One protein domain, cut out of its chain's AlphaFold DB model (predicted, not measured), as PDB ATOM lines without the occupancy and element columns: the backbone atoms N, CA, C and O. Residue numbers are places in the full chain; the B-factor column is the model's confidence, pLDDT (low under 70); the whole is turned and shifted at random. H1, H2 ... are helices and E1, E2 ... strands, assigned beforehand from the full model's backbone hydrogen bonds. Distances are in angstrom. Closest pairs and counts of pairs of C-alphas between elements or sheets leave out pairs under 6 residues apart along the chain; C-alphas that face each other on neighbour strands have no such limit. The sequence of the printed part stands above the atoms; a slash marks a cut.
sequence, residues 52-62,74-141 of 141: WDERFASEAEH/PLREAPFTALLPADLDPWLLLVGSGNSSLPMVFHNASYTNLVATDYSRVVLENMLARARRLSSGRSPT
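This is residues 52 to 62 and 74 to 141 of the 141 residues of the protein "Hypothetical protein" of Eutreptiella gymnastica (UniProt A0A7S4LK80). A small core is made by two parallel strands side by side, E1 and E2, with the short helix H4 packed on them, while the long helix H5 runs beside H4 on the E2 side and H1 packs on its first residues. A loosely attached stretch with H2 and H3 precedes E1; residues 74 to 80 stick out at one end of the model, and residues 135 to 141 stick out as a tail. The printed part has 79 residues with five named helices and two named strands, in the order H1, H2, H3, E1, H4, E2, H5, and its class is mostly helix. The whole is only just compact, close to loose, with a radius of gyration of the C-alphas of 13.7 A, and it is flat, spanning 38 by 34 by 18 A.

H1, residues 52 to 56, begins at C-alpha 52, (225.364, 218.210, 167.703), and is 5.9 A long. After the cut come H2, residues 74 to 77, 5.1 A, and H3, residues 80 to 83, 5.4 A. E1, residues 92 to 95, is 9.8 A long and begins at C-alpha 92, (207.411, 203.500, 169.957). H4, residues 102 to 108, is 9.9 A long. E2, residues 114 to 117, is 9.9 A long. H5, residues 121 to 135, is 21.0 A long and ends at C-alpha 135, (200.324, 217.608, 159.478).

E1 and E2 are parallel neighbours at 9 degrees; N 94 and O 115 are 2.9 A apart, and N 117 and O 94 are 2.8 A apart, within hydrogen-bond range. E1, H4 and E2 form a strand-helix-strand unit, two parallel neighbour strands with a helix between, and its crossover is right-handed. The closest C-alphas of H4 and E2 are those of Pro 103 and Ala 116, 6.5 A apart. H4 and H5 are close but not clearly touching, at 8.0 A between the C-alphas of Met 104 and Ala 131, and run the same way at a shallow tilt of 18 degrees. H1 touches H5, which meets it with residues 121 to 123 alone; the closest C-alphas, of Phe 56 and Val 123, are 5.6 A apart. H2 and H3 meet only through their link, and both are apart from H4, E2 and H5. In H1, H4 and H5 each O i to N i+4 pair is within hydrogen-bond range; H2 and H3 are too short for such a pair.

The two C-alphas farthest apart are those of Glu 54 and Thr 141, the chain's last residue, at 39.1 A. Residues 63 to 73 are not printed, and C-alphas 62 and 74 are 16.2 A apart across this cut. Of the links that are printed whole, none is long. The mean pLDDT of the printed part is 84.7; residues 74 to 83 and 136 to 141 are under 70.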
ATOM      1  N   TRP A  52     226.660 218.571 168.268       96.31
ATOM      2  CA  TRP A  52     225.364 218.210 167.703       96.31
ATOM      3  C   TRP A  52     224.520 219.438 167.391       96.31
ATOM      4  O   TRP A  52     223.964 219.505 166.300       96.31
ATOM      5  N   ASP A  53     224.481 220.433 168.280       96.50
ATOM      6  CA  ASP A  53     223.781 221.695 168.017       96.50
ATOM      7  C   ASP A  53     224.307 222.388 166.746       96.50
ATOM      8  O   ASP A  53     223.518 222.791 165.888       96.50
ATOM      9  N   GLU A  54     225.630 222.475 166.576       95.31
ATOM     10  CA  GLU A  54     226.270 223.044 165.379       95.31
ATOM     11  C   GLU A  54     225.926 222.259 164.111       95.31
ATOM     12  O   GLU A  54     225.582 222.835 163.072       95.31
ATOM     13  N   ARG A  55     225.984 220.928 164.187       94.56
ATOM     14  CA  ARG A  55     225.659 220.063 163.055       94.56
ATOM     15  C   ARG A  55     224.186 220.183 162.666       94.56
ATOM     16  O   ARG A  55     223.883 220.402 161.495       94.56
ATOM     17  N   PHE A  56     223.274 220.115 163.633       96.25
ATOM     18  CA  PHE A  56     221.833 220.212 163.399       96.25
ATOM     19  C   PHE A  56     221.373 221.606 162.960       96.25
ATOM     20  O   PHE A  56     220.307 221.724 162.360       96.25
ATOM     21  N   ALA A  57     222.165 222.655 163.195       94.94
ATOM     22  CA  ALA A  57     221.881 223.990 162.673       94.94
ATOM     23  C   ALA A  57     222.009 224.084 161.140       94.94
ATOM     24  O   ALA A  57     221.444 224.998 160.538       94.94
ATOM     25  N   SER A  58     222.745 223.167 160.502       90.75
ATOM     26  CA  SER A  58     223.036 223.219 159.061       90.75
ATOM     27  C   SER A  58     222.640 221.958 158.290       90.75
ATOM     28  O   SER A  58     222.265 222.052 157.121       90.75
ATOM     29  N   GLU A  59     222.684 220.784 158.919       92.94
ATOM     30  CA  GLU A  59     222.338 219.511 158.288       92.94
ATOM     31  C   GLU A  59     220.838 219.216 158.446       92.94
ATOM     32  O   GLU A  59     220.347 218.941 159.543       92.94
ATOM     33  N   ALA A  60     220.098 219.258 157.336       89.56
ATOM     34  CA  ALA A  60     218.643 219.087 157.346       89.56
ATOM     35  C   ALA A  60     218.191 217.650 157.669       89.56
ATOM     36  O   ALA A  60     217.157 217.467 158.309       89.56
ATOM     37  N   GLU A  61     218.942 216.648 157.211       91.31
ATOM     38  CA  GLU A  61     218.627 215.230 157.382       91.31
ATOM     39  C   GLU A  61     219.903 214.387 157.308       91.31
ATOM     40  O   GLU A  61     220.787 214.663 156.491       91.31
ATOM     41  N   HIS A  62     220.001 213.362 158.156       91.56
ATOM     42  CA  HIS A  62     221.096 212.401 158.128       91.56
ATOM     43  C   HIS A  62     220.667 211.042 158.680       91.56
ATOM     44  O   HIS A  62     220.068 210.966 159.748       91.56
ATOM     45  N   PRO A  74     220.355 197.349 155.351       64.25
ATOM     46  CA  PRO A  74     220.259 196.327 156.395       64.25
ATOM     47  C   PRO A  74     219.153 196.613 157.418       64.25
ATOM     48  O   PRO A  74     218.639 195.693 158.045       64.25
ATOM     49  N   LEU A  75     218.755 197.879 157.588       65.06
ATOM     50  CA  LEU A  75     217.651 198.258 158.471       65.06
ATOM     51  C   LEU A  75     216.274 197.862 157.925       65.06
ATOM     52  O   LEU A  75     215.344 197.692 158.708       65.06
ATOM     53  N   ARG A  76     216.135 197.725 156.603       64.75
ATOM     54  CA  ARG A  76     214.906 197.251 155.958       64.75
ATOM     55  C   ARG A  76     214.762 195.736 156.092       64.75
ATOM     56  O   ARG A  76     213.654 195.238 156.264       64.75
ATOM     57  N   GLU A  77     215.884 195.020 156.023       61.31
ATOM     58  CA  GLU A  77     215.948 193.579 156.295       61.31
ATOM     59  C   GLU A  77     215.869 193.268 157.794       61.31
ATOM     60  O   GLU A  77     215.421 192.187 158.189       61.31
ATOM     61  N   ALA A  78     216.261 194.221 158.644       63.16
ATOM     62  CA  ALA A  78     216.063 194.117 160.074       63.16
ATOM     63  C   ALA A  78     214.555 194.044 160.373       63.16
ATOM     64  O   ALA A  78     213.766 194.854 159.883       63.16
ATOM     65  N   PRO A  79     214.116 193.086 161.200       60.12
ATOM     66  CA  PRO A  79     212.718 192.683 161.273       60.12
ATOM     67  C   PRO A  79     211.841 193.661 162.071       60.12
ATOM     68  O   PRO A  79     210.828 193.248 162.617       60.12
ATOM     69  N   PHE A  80     212.183 194.949 162.167       63.66
ATOM     70  CA  PHE A  80     211.461 195.915 163.003       63.66
ATOM     71  C   PHE A  80     209.963 195.954 162.682       63.66
ATOM     72  O   PHE A  80     209.147 195.835 163.591       63.66
ATOM     73  N   THR A  81     209.591 196.010 161.403       61.84
ATOM     74  CA  THR A  81     208.181 195.987 160.974       61.84
ATOM     75  C   THR A  81     207.565 194.588 160.975       61.84
ATOM     76  O   THR A  81     206.347 194.456 161.021       61.84
ATOM     77  N   ALA A  82     208.382 193.531 160.920       64.62
ATOM     78  CA  ALA A  82     207.908 192.147 160.987       64.62
ATOM     79  C   ALA A  82     207.650 191.683 162.433       64.62
ATOM     80  O   ALA A  82     206.801 190.826 162.664       64.62
ATOM     81  N   LEU A  83     208.377 192.243 163.406       66.62
ATOM     82  CA  LEU A  83     208.238 191.959 164.835       66.62
ATOM     83  C   LEU A  83     207.170 192.823 165.506       66.62
ATOM     84  O   LEU A  83     206.627 192.418 166.532       66.62
ATOM     85  N   LEU A  84     206.878 194.000 164.951       74.94
ATOM     86  CA  LEU A  84     205.919 194.953 165.504       74.94
ATOM     87  C   LEU A  84     204.889 195.328 164.438       74.94
ATOM     88  O   LEU A  84     205.053 196.354 163.799       74.94
ATOM     89  N   PRO A  85     203.837 194.527 164.219       79.25
ATOM     90  CA  PRO A  85     202.760 194.898 163.310       79.25
ATOM     91  C   PRO A  85     202.049 196.190 163.756       79.25
ATOM     92  O   PRO A  85     201.722 196.356 164.933       79.25
ATOM     93  N   ALA A  86     201.800 197.108 162.817       79.62
ATOM     94  CA  ALA A  86     201.169 198.402 163.105       79.62
ATOM     95  C   ALA A  86     199.720 198.276 163.613       79.62
ATOM     96  O   ALA A  86     199.250 199.132 164.356       79.62
ATOM     97  N   ASP A  87     199.012 197.204 163.250       85.06
ATOM     98  CA  ASP A  87     197.649 196.901 163.703       85.06
ATOM     99  C   ASP A  87     197.566 196.539 165.195       85.06
ATOM    100  O   ASP A  87     196.477 196.557 165.765       85.06
ATOM    101  N   LEU A  88     198.705 196.278 165.845       86.94
ATOM    102  CA  LEU A  88     198.793 196.144 167.302       86.94
ATOM    103  C   LEU A  88     198.888 197.495 168.032       86.94
ATOM    104  O   LEU A  88     198.959 197.506 169.259       86.94
ATOM    105  N   ASP A  89     198.920 198.606 167.290       88.31
ATOM    106  CA  ASP A  89     199.023 199.980 167.793       88.31
ATOM    107  C   ASP A  89     200.137 200.193 168.853       88.31
ATOM    108  O   ASP A  89     199.896 200.741 169.937       88.31
ATOM    109  N   PRO A  90     201.379 199.729 168.595       90.19
ATOM    110  CA  PRO A  90     202.430 199.730 169.606       90.19
ATOM    111  C   PRO A  90     202.925 201.146 169.925       90.19
ATOM    112  O   PRO A  90     203.020 202.004 169.048       90.19
ATOM    113  N   TRP A  91     203.347 201.353 171.174       92.75
ATOM    114  CA  TRP A  91     204.064 202.563 171.575       92.75
ATOM    115  C   TRP A  91     205.547 202.469 171.213       92.75
ATOM    116  O   TRP A  91     206.253 201.574 171.681       92.75
ATOM    117  N   LEU A  92     206.026 203.415 170.408       91.44
ATOM    118  CA  LEU A  92     207.411 203.500 169.957       91.44
ATOM    119  C   LEU A  92     208.122 204.684 170.616       91.44
ATOM    120  O   LEU A  92     207.666 205.824 170.536       91.44
ATOM    121  N   LEU A  93     209.281 204.417 171.219       95.12
ATOM    122  CA  LEU A  93     210.200 205.439 171.716       95.12
ATOM    123  C   LEU A  93     211.503 205.377 170.917       95.12
ATOM    124  O   LEU A  93     212.245 204.400 171.008       95.12
ATOM    125  N   LEU A  94     211.792 206.432 170.161       92.94
ATOM    126  CA  LEU A  94     213.048 206.596 169.432       92.94
ATOM    127  C   LEU A  94     213.963 207.529 170.233       92.94
ATOM    128  O   LEU A  94     213.625 208.691 170.468       92.94
ATOM    129  N   VAL A  95     215.107 207.014 170.683       96.38
ATOM    130  CA  VAL A  95     216.065 207.745 171.527       96.38
ATOM    131  C   VAL A  95     217.252 208.208 170.698       96.38
ATOM    132  O   VAL A  95     217.881 207.395 170.029       96.38
ATOM    133  N   GLY A  96     217.562 209.504 170.767       96.25
ATOM    134  CA  GLY A  96     218.628 210.108 169.968       96.25
ATOM    135  C   GLY A  96     218.296 210.083 168.480       96.25
ATOM    136  O   GLY A  96     219.134 209.690 167.671       96.25
ATOM    137  N   SER A  97     217.053 210.427 168.116       95.44
ATOM    138  CA  SER A  97     216.627 210.356 166.713       95.44
ATOM    139  C   SER A  97     217.337 211.379 165.829       95.44
ATOM    140  O   SER A  97     217.327 211.227 164.610       95.44
ATOM    141  N   GLY A  98     217.896 212.445 166.413       96.56
ATOM    142  CA  GLY A  98     218.481 213.549 165.670       96.56
ATOM    143  C   GLY A  98     217.549 214.060 164.571       96.56
ATOM    144  O   GLY A  98     216.339 214.202 164.759       96.56
ATOM    145  N   ASN A  99     218.136 214.308 163.404       95.75
ATOM    146  CA  ASN A  99     217.469 214.736 162.177       95.75
ATOM    147  C   ASN A  99     217.150 213.560 161.226       95.75
ATOM    148  O   ASN A  99     217.018 213.771 160.020       95.75
ATOM    149  N   SER A 100     217.036 212.333 161.749       94.12
ATOM    150  CA  SER A 100     216.642 211.147 160.977       94.12
ATOM    151  C   SER A 100     215.212 211.272 160.433       94.12
ATOM    152  O   SER A 100     214.318 211.833 161.073       94.12
ATOM    153  N   SER A 101     214.983 210.705 159.251       90.69
ATOM    154  CA  SER A 101     213.679 210.511 158.614       90.69
ATOM    155  C   SER A 101     212.864 209.361 159.237       90.69
ATOM    156  O   SER A 101     211.649 209.273 159.030       90.69
ATOM    157  N   LEU A 102     213.501 208.515 160.054       88.06
ATOM    158  CA  LEU A 102     212.927 207.305 160.641       88.06
ATOM    159  C   LEU A 102     211.588 207.521 161.379       88.06
ATOM    160  O   LEU A 102     210.650 206.765 161.112       88.06
ATOM    161  N   PRO A 103     211.414 208.547 162.242       90.81
ATOM    162  CA  PRO A 103     210.123 208.798 162.890       90.81
ATOM    163  C   PRO A 103     208.977 209.025 161.890       90.81
ATOM    164  O   PRO A 103     207.858 208.562 162.101       90.81
ATOM    165  N   MET A 104     209.253 209.711 160.774       89.12
ATOM    166  CA  MET A 104     208.266 209.991 159.728       89.12
ATOM    167  C   MET A 104     207.959 208.743 158.901       89.12
ATOM    168  O   MET A 104     206.811 208.556 158.502       89.12
ATOM    169  N   VAL A 105     208.956 207.884 158.660       86.19
ATOM    170  CA  VAL A 105     208.757 206.581 158.007       86.19
ATOM    171  C   VAL A 105     207.799 205.722 158.832       86.19
ATOM    172  O   VAL A 105     206.805 205.241 158.290       86.19
ATOM    173  N   PHE A 106     208.025 205.606 160.145       87.44
ATOM    174  CA  PHE A 106     207.109 204.895 161.042       87.44
ATOM    175  C   PHE A 106     205.715 205.525 161.065       87.44
ATOM    176  O   PHE A 106     204.722 204.830 160.870       87.44
ATOM    177  N   HIS A 107     205.618 206.845 161.211       88.06
ATOM    178  CA  HIS A 107     204.322 207.520 161.184       88.06
ATOM    179  C   HIS A 107     203.552 207.257 159.871       88.06
ATOM    180  O   HIS A 107     202.349 206.996 159.887       88.06
ATOM    181  N   ASN A 108     204.232 207.280 158.720       85.88
ATOM    182  CA  ASN A 108     203.622 206.986 157.418       85.88
ATOM    183  C   ASN A 108     203.227 205.513 157.250       85.88
ATOM    184  O   ASN A 108     202.317 205.223 156.475       85.88
ATOM    185  N   ALA A 109     203.866 204.606 157.988       83.38
ATOM    186  CA  ALA A 109     203.514 203.192 158.074       83.38
ATOM    187  C   ALA A 109     202.451 202.892 159.157       83.38
ATOM    188  O   ALA A 109     202.314 201.746 159.576       83.38
ATOM    189  N   SER A 110     201.693 203.909 159.589       87.62
ATOM    190  CA  SER A 110     200.584 203.830 160.557       87.62
ATOM    191  C   SER A 110     200.975 203.611 162.023       87.62
ATOM    192  O   SER A 110     200.103 203.362 162.852       87.62
ATOM    193  N   TYR A 111     202.246 203.784 162.388       88.69
ATOM    194  CA  TYR A 111     202.667 203.793 163.792       88.69
ATOM    195  C   TYR A 111     202.476 205.198 164.373       88.69
ATOM    196  O   TYR A 111     203.341 206.065 164.232       88.69
ATOM    197  N   THR A 112     201.318 205.446 164.987       88.81
ATOM    198  CA  THR A 112     200.939 206.796 165.448       88.81
ATOM    199  C   THR A 112     201.259 207.065 166.921       88.81
ATOM    200  O   THR A 112     201.495 208.215 167.288       88.81
ATOM    201  N   ASN A 113     201.388 206.019 167.743       93.19
ATOM    202  CA  ASN A 113     201.840 206.102 169.135       93.19
ATOM    203  C   ASN A 113     203.374 206.199 169.218       93.19
ATOM    204  O   ASN A 113     204.045 205.312 169.739       93.19
ATOM    205  N   LEU A 114     203.957 207.264 168.663       92.75
ATOM    206  CA  LEU A 114     205.406 207.420 168.535       92.75
ATOM    207  C   LEU A 114     205.914 208.686 169.227       92.75
ATOM    208  O   LEU A 114     205.395 209.783 169.021       92.75
ATOM    209  N   VAL A 115     207.001 208.540 169.982       95.94
ATOM    210  CA  VAL A 115     207.772 209.648 170.551       95.94
ATOM    211  C   VAL A 115     209.217 209.541 170.076       95.94
ATOM    212  O   VAL A 115     209.901 208.558 170.350       95.94
ATOM    213  N   ALA A 116     209.694 210.571 169.378       96.06
ATOM    214  CA  ALA A 116     211.099 210.724 169.022       96.06
ATOM    215  C   ALA A 116     211.748 211.759 169.943       96.06
ATOM    216  O   ALA A 116     211.209 212.849 170.143       96.06
ATOM    217  N   THR A 117     212.882 211.396 170.531       98.00
ATOM    218  CA  THR A 117     213.586 212.210 171.519       98.00
ATOM    219  C   THR A 117     215.009 212.474 171.078       98.00
ATOM    220  O   THR A 117     215.674 211.618 170.495       98.00
ATOM    221  N   ASP A 118     215.476 213.664 171.413       97.62
ATOM    222  CA  ASP A 118     216.866 214.060 171.335       97.62
ATOM    223  C   ASP A 118     217.123 215.073 172.456       97.62
ATOM    224  O   ASP A 118     216.194 215.697 172.971       97.62
ATOM    225  N   TYR A 119     218.374 215.202 172.865       96.56
ATOM    226  CA  TYR A 119     218.795 216.148 173.893       96.56
ATOM    227  C   TYR A 119     219.166 217.519 173.309       96.56
ATOM    228  O   TYR A 119     219.127 218.516 174.031       96.56
ATOM    229  N   SER A 120     219.478 217.590 172.010       97.19
ATOM    230  CA  SER A 120     219.720 218.848 171.307       97.19
ATOM    231  C   SER A 120     218.408 219.607 171.106       97.19
ATOM    232  O   SER A 120     217.491 219.163 170.412       97.19
ATOM    233  N   ARG A 121     218.313 220.816 171.666       96.69
ATOM    234  CA  ARG A 121     217.145 221.681 171.434       96.69
ATOM    235  C   ARG A 121     217.035 222.100 169.966       96.69
ATOM    236  O   ARG A 121     215.922 222.194 169.454       96.69
ATOM    237  N   VAL A 122     218.170 222.316 169.298       97.50
ATOM    238  CA  VAL A 122     218.222 222.742 167.892       97.50
ATOM    239  C   VAL A 122     217.504 221.730 167.001       97.50
ATOM    240  O   VAL A 122     216.637 222.101 166.207       97.50
ATOM    241  N   VAL A 123     217.796 220.437 167.167       97.62
ATOM    242  CA  VAL A 123     217.159 219.409 166.338       97.62
ATOM    243  C   VAL A 123     215.691 219.206 166.681       97.62
ATOM    244  O   VAL A 123     214.885 219.027 165.772       97.62
ATOM    245  N   LEU A 124     215.310 219.316 167.958       97.06
ATOM    246  CA  LEU A 124     213.903 219.250 168.360       97.06
ATOM    247  C   LEU A 124     213.079 220.359 167.694       97.06
ATOM    248  O   LEU A 124     212.007 220.085 167.155       97.06
ATOM    249  N   GLU A 125     213.572 221.599 167.680       97.12
ATOM    250  CA  GLU A 125     212.892 222.724 167.026       97.12
ATOM    251  C   GLU A 125     212.758 222.502 165.510       97.12
ATOM    252  O   GLU A 125     211.662 222.651 164.952       97.12
ATOM    253  N   ASN A 126     213.835 222.059 164.856       96.25
ATOM    254  CA  ASN A 126     213.848 221.749 163.424       96.25
ATOM    255  C   ASN A 126     212.871 220.617 163.068       96.25
ATOM    256  O   ASN A 126     212.084 220.736 162.118       96.25
ATOM    257  N   MET A 127     212.872 219.538 163.852       95.81
ATOM    258  CA  MET A 127     212.020 218.371 163.636       95.81
ATOM    259  C   MET A 127     210.549 218.653 163.944       95.81
ATOM    260  O   MET A 127     209.679 218.227 163.183       95.81
ATOM    261  N   LEU A 128     210.241 219.448 164.973       94.56
ATOM    262  CA  LEU A 128     208.875 219.909 165.244       94.56
ATOM    263  C   LEU A 128     208.337 220.778 164.105       94.56
ATOM    264  O   LEU A 128     207.189 220.610 163.686       94.56
ATOM    265  N   ALA A 129     209.151 221.693 163.572       93.75
ATOM    266  CA  ALA A 129     208.768 222.492 162.412       93.75
ATOM    267  C   ALA A 129     208.503 221.607 161.181       93.75
ATOM    268  O   ALA A 129     207.524 221.826 160.463       93.75
ATOM    269  N   ARG A 130     209.327 220.574 160.959       91.06
ATOM    270  CA  ARG A 130     209.126 219.580 159.893       91.06
ATOM    271  C   ARG A 130     207.828 218.791 160.081       91.06
ATOM    272  O   ARG A 130     207.039 218.726 159.141       91.06
ATOM    273  N   ALA A 131     207.571 218.262 161.273       88.62
ATOM    274  CA  ALA A 131     206.361 217.499 161.576       88.62
ATOM    275  C   ALA A 131     205.084 218.335 161.381       88.62
ATOM    276  O   ALA A 131     204.130 217.876 160.757       88.62
ATOM    277  N   ARG A 132     205.084 219.601 161.827       90.31
ATOM    278  CA  ARG A 132     203.947 220.523 161.642       90.31
ATOM    279  C   ARG A 132     203.627 220.794 160.173       90.31
ATOM    280  O   ARG A 132     202.456 220.890 159.817       90.31
ATOM    281  N   ARG A 133     204.644 220.911 159.311       85.88
ATOM    282  CA  ARG A 133     204.442 221.076 157.858       85.88
ATOM    283  C   ARG A 133     203.773 219.854 157.227       85.88
ATOM    284  O   ARG A 133     202.989 220.007 156.300       85.88
ATOM    285  N   LEU A 134     204.061 218.658 157.736       74.06
ATOM    286  CA  LEU A 134     203.460 217.416 157.248       74.06
ATOM    287  C   LEU A 134     202.015 217.241 157.733       74.06
ATOM    288  O   LEU A 134     201.183 216.727 156.989       74.06
ATOM    289  N   SER A 135     201.690 217.698 158.947       72.75
ATOM    290  CA  SER A 135     200.324 217.608 159.478       72.75
ATOM    291  C   SER A 135     199.362 218.621 158.852       72.75
ATOM    292  O   SER A 135     198.186 218.315 158.685       72.75
ATOM    293  N   SER A 136     199.845 219.795 158.432       64.69
ATOM    294  CA  SER A 136     199.008 220.839 157.815       64.69
ATOM    295  C   SER A 136     198.526 220.512 156.389       64.69
ATOM    296  O   SER A 136     197.702 221.245 155.848       64.69
ATOM    297  N   GLY A 137     198.977 219.398 155.800       58.97
ATOM    298  CA  GLY A 137     198.488 218.874 154.518       58.97
ATOM    299  C   GLY A 137     197.450 217.747 154.618       58.97
ATOM    300  O   GLY A 137     197.001 217.262 153.580       58.97
ATOM    301  N   ARG A 138     197.069 217.296 155.824       58.38
ATOM    302  CA  ARG A 138     196.090 216.210 156.015       58.38
ATOM    303  C   ARG A 138     194.744 216.769 156.474       58.38
ATOM    304  O   ARG A 138     194.648 217.332 157.561       58.38
ATOM    305  N   SER A 139     193.702 216.583 155.662       39.12
ATOM    306  CA  SER A 139     192.322 216.747 156.132       39.12
ATOM    307  C   SER A 139     192.053 215.757 157.272       39.12
ATOM    308  O   SER A 139     192.510 214.614 157.177       39.12
ATOM    309  N   PRO A 140     191.332 216.157 158.333       44.31
ATOM    310  CA  PRO A 140     190.915 215.221 159.366       44.31
ATOM    311  C   PRO A 140     190.006 214.153 158.740       44.31
ATOM    312  O   PRO A 140     189.080 214.491 158.001       44.31
ATOM    313  N   THR A 141     190.331 212.884 158.989       40.56
ATOM    314  CA  THR A 141     189.507 211.714 158.646       40.56
ATOM    315  C   THR A 141     188.391 211.522 159.653       40.56
ATOM    316  O   THR A 141     188.697 211.669 160.859       40.56
TER     317      THR A 141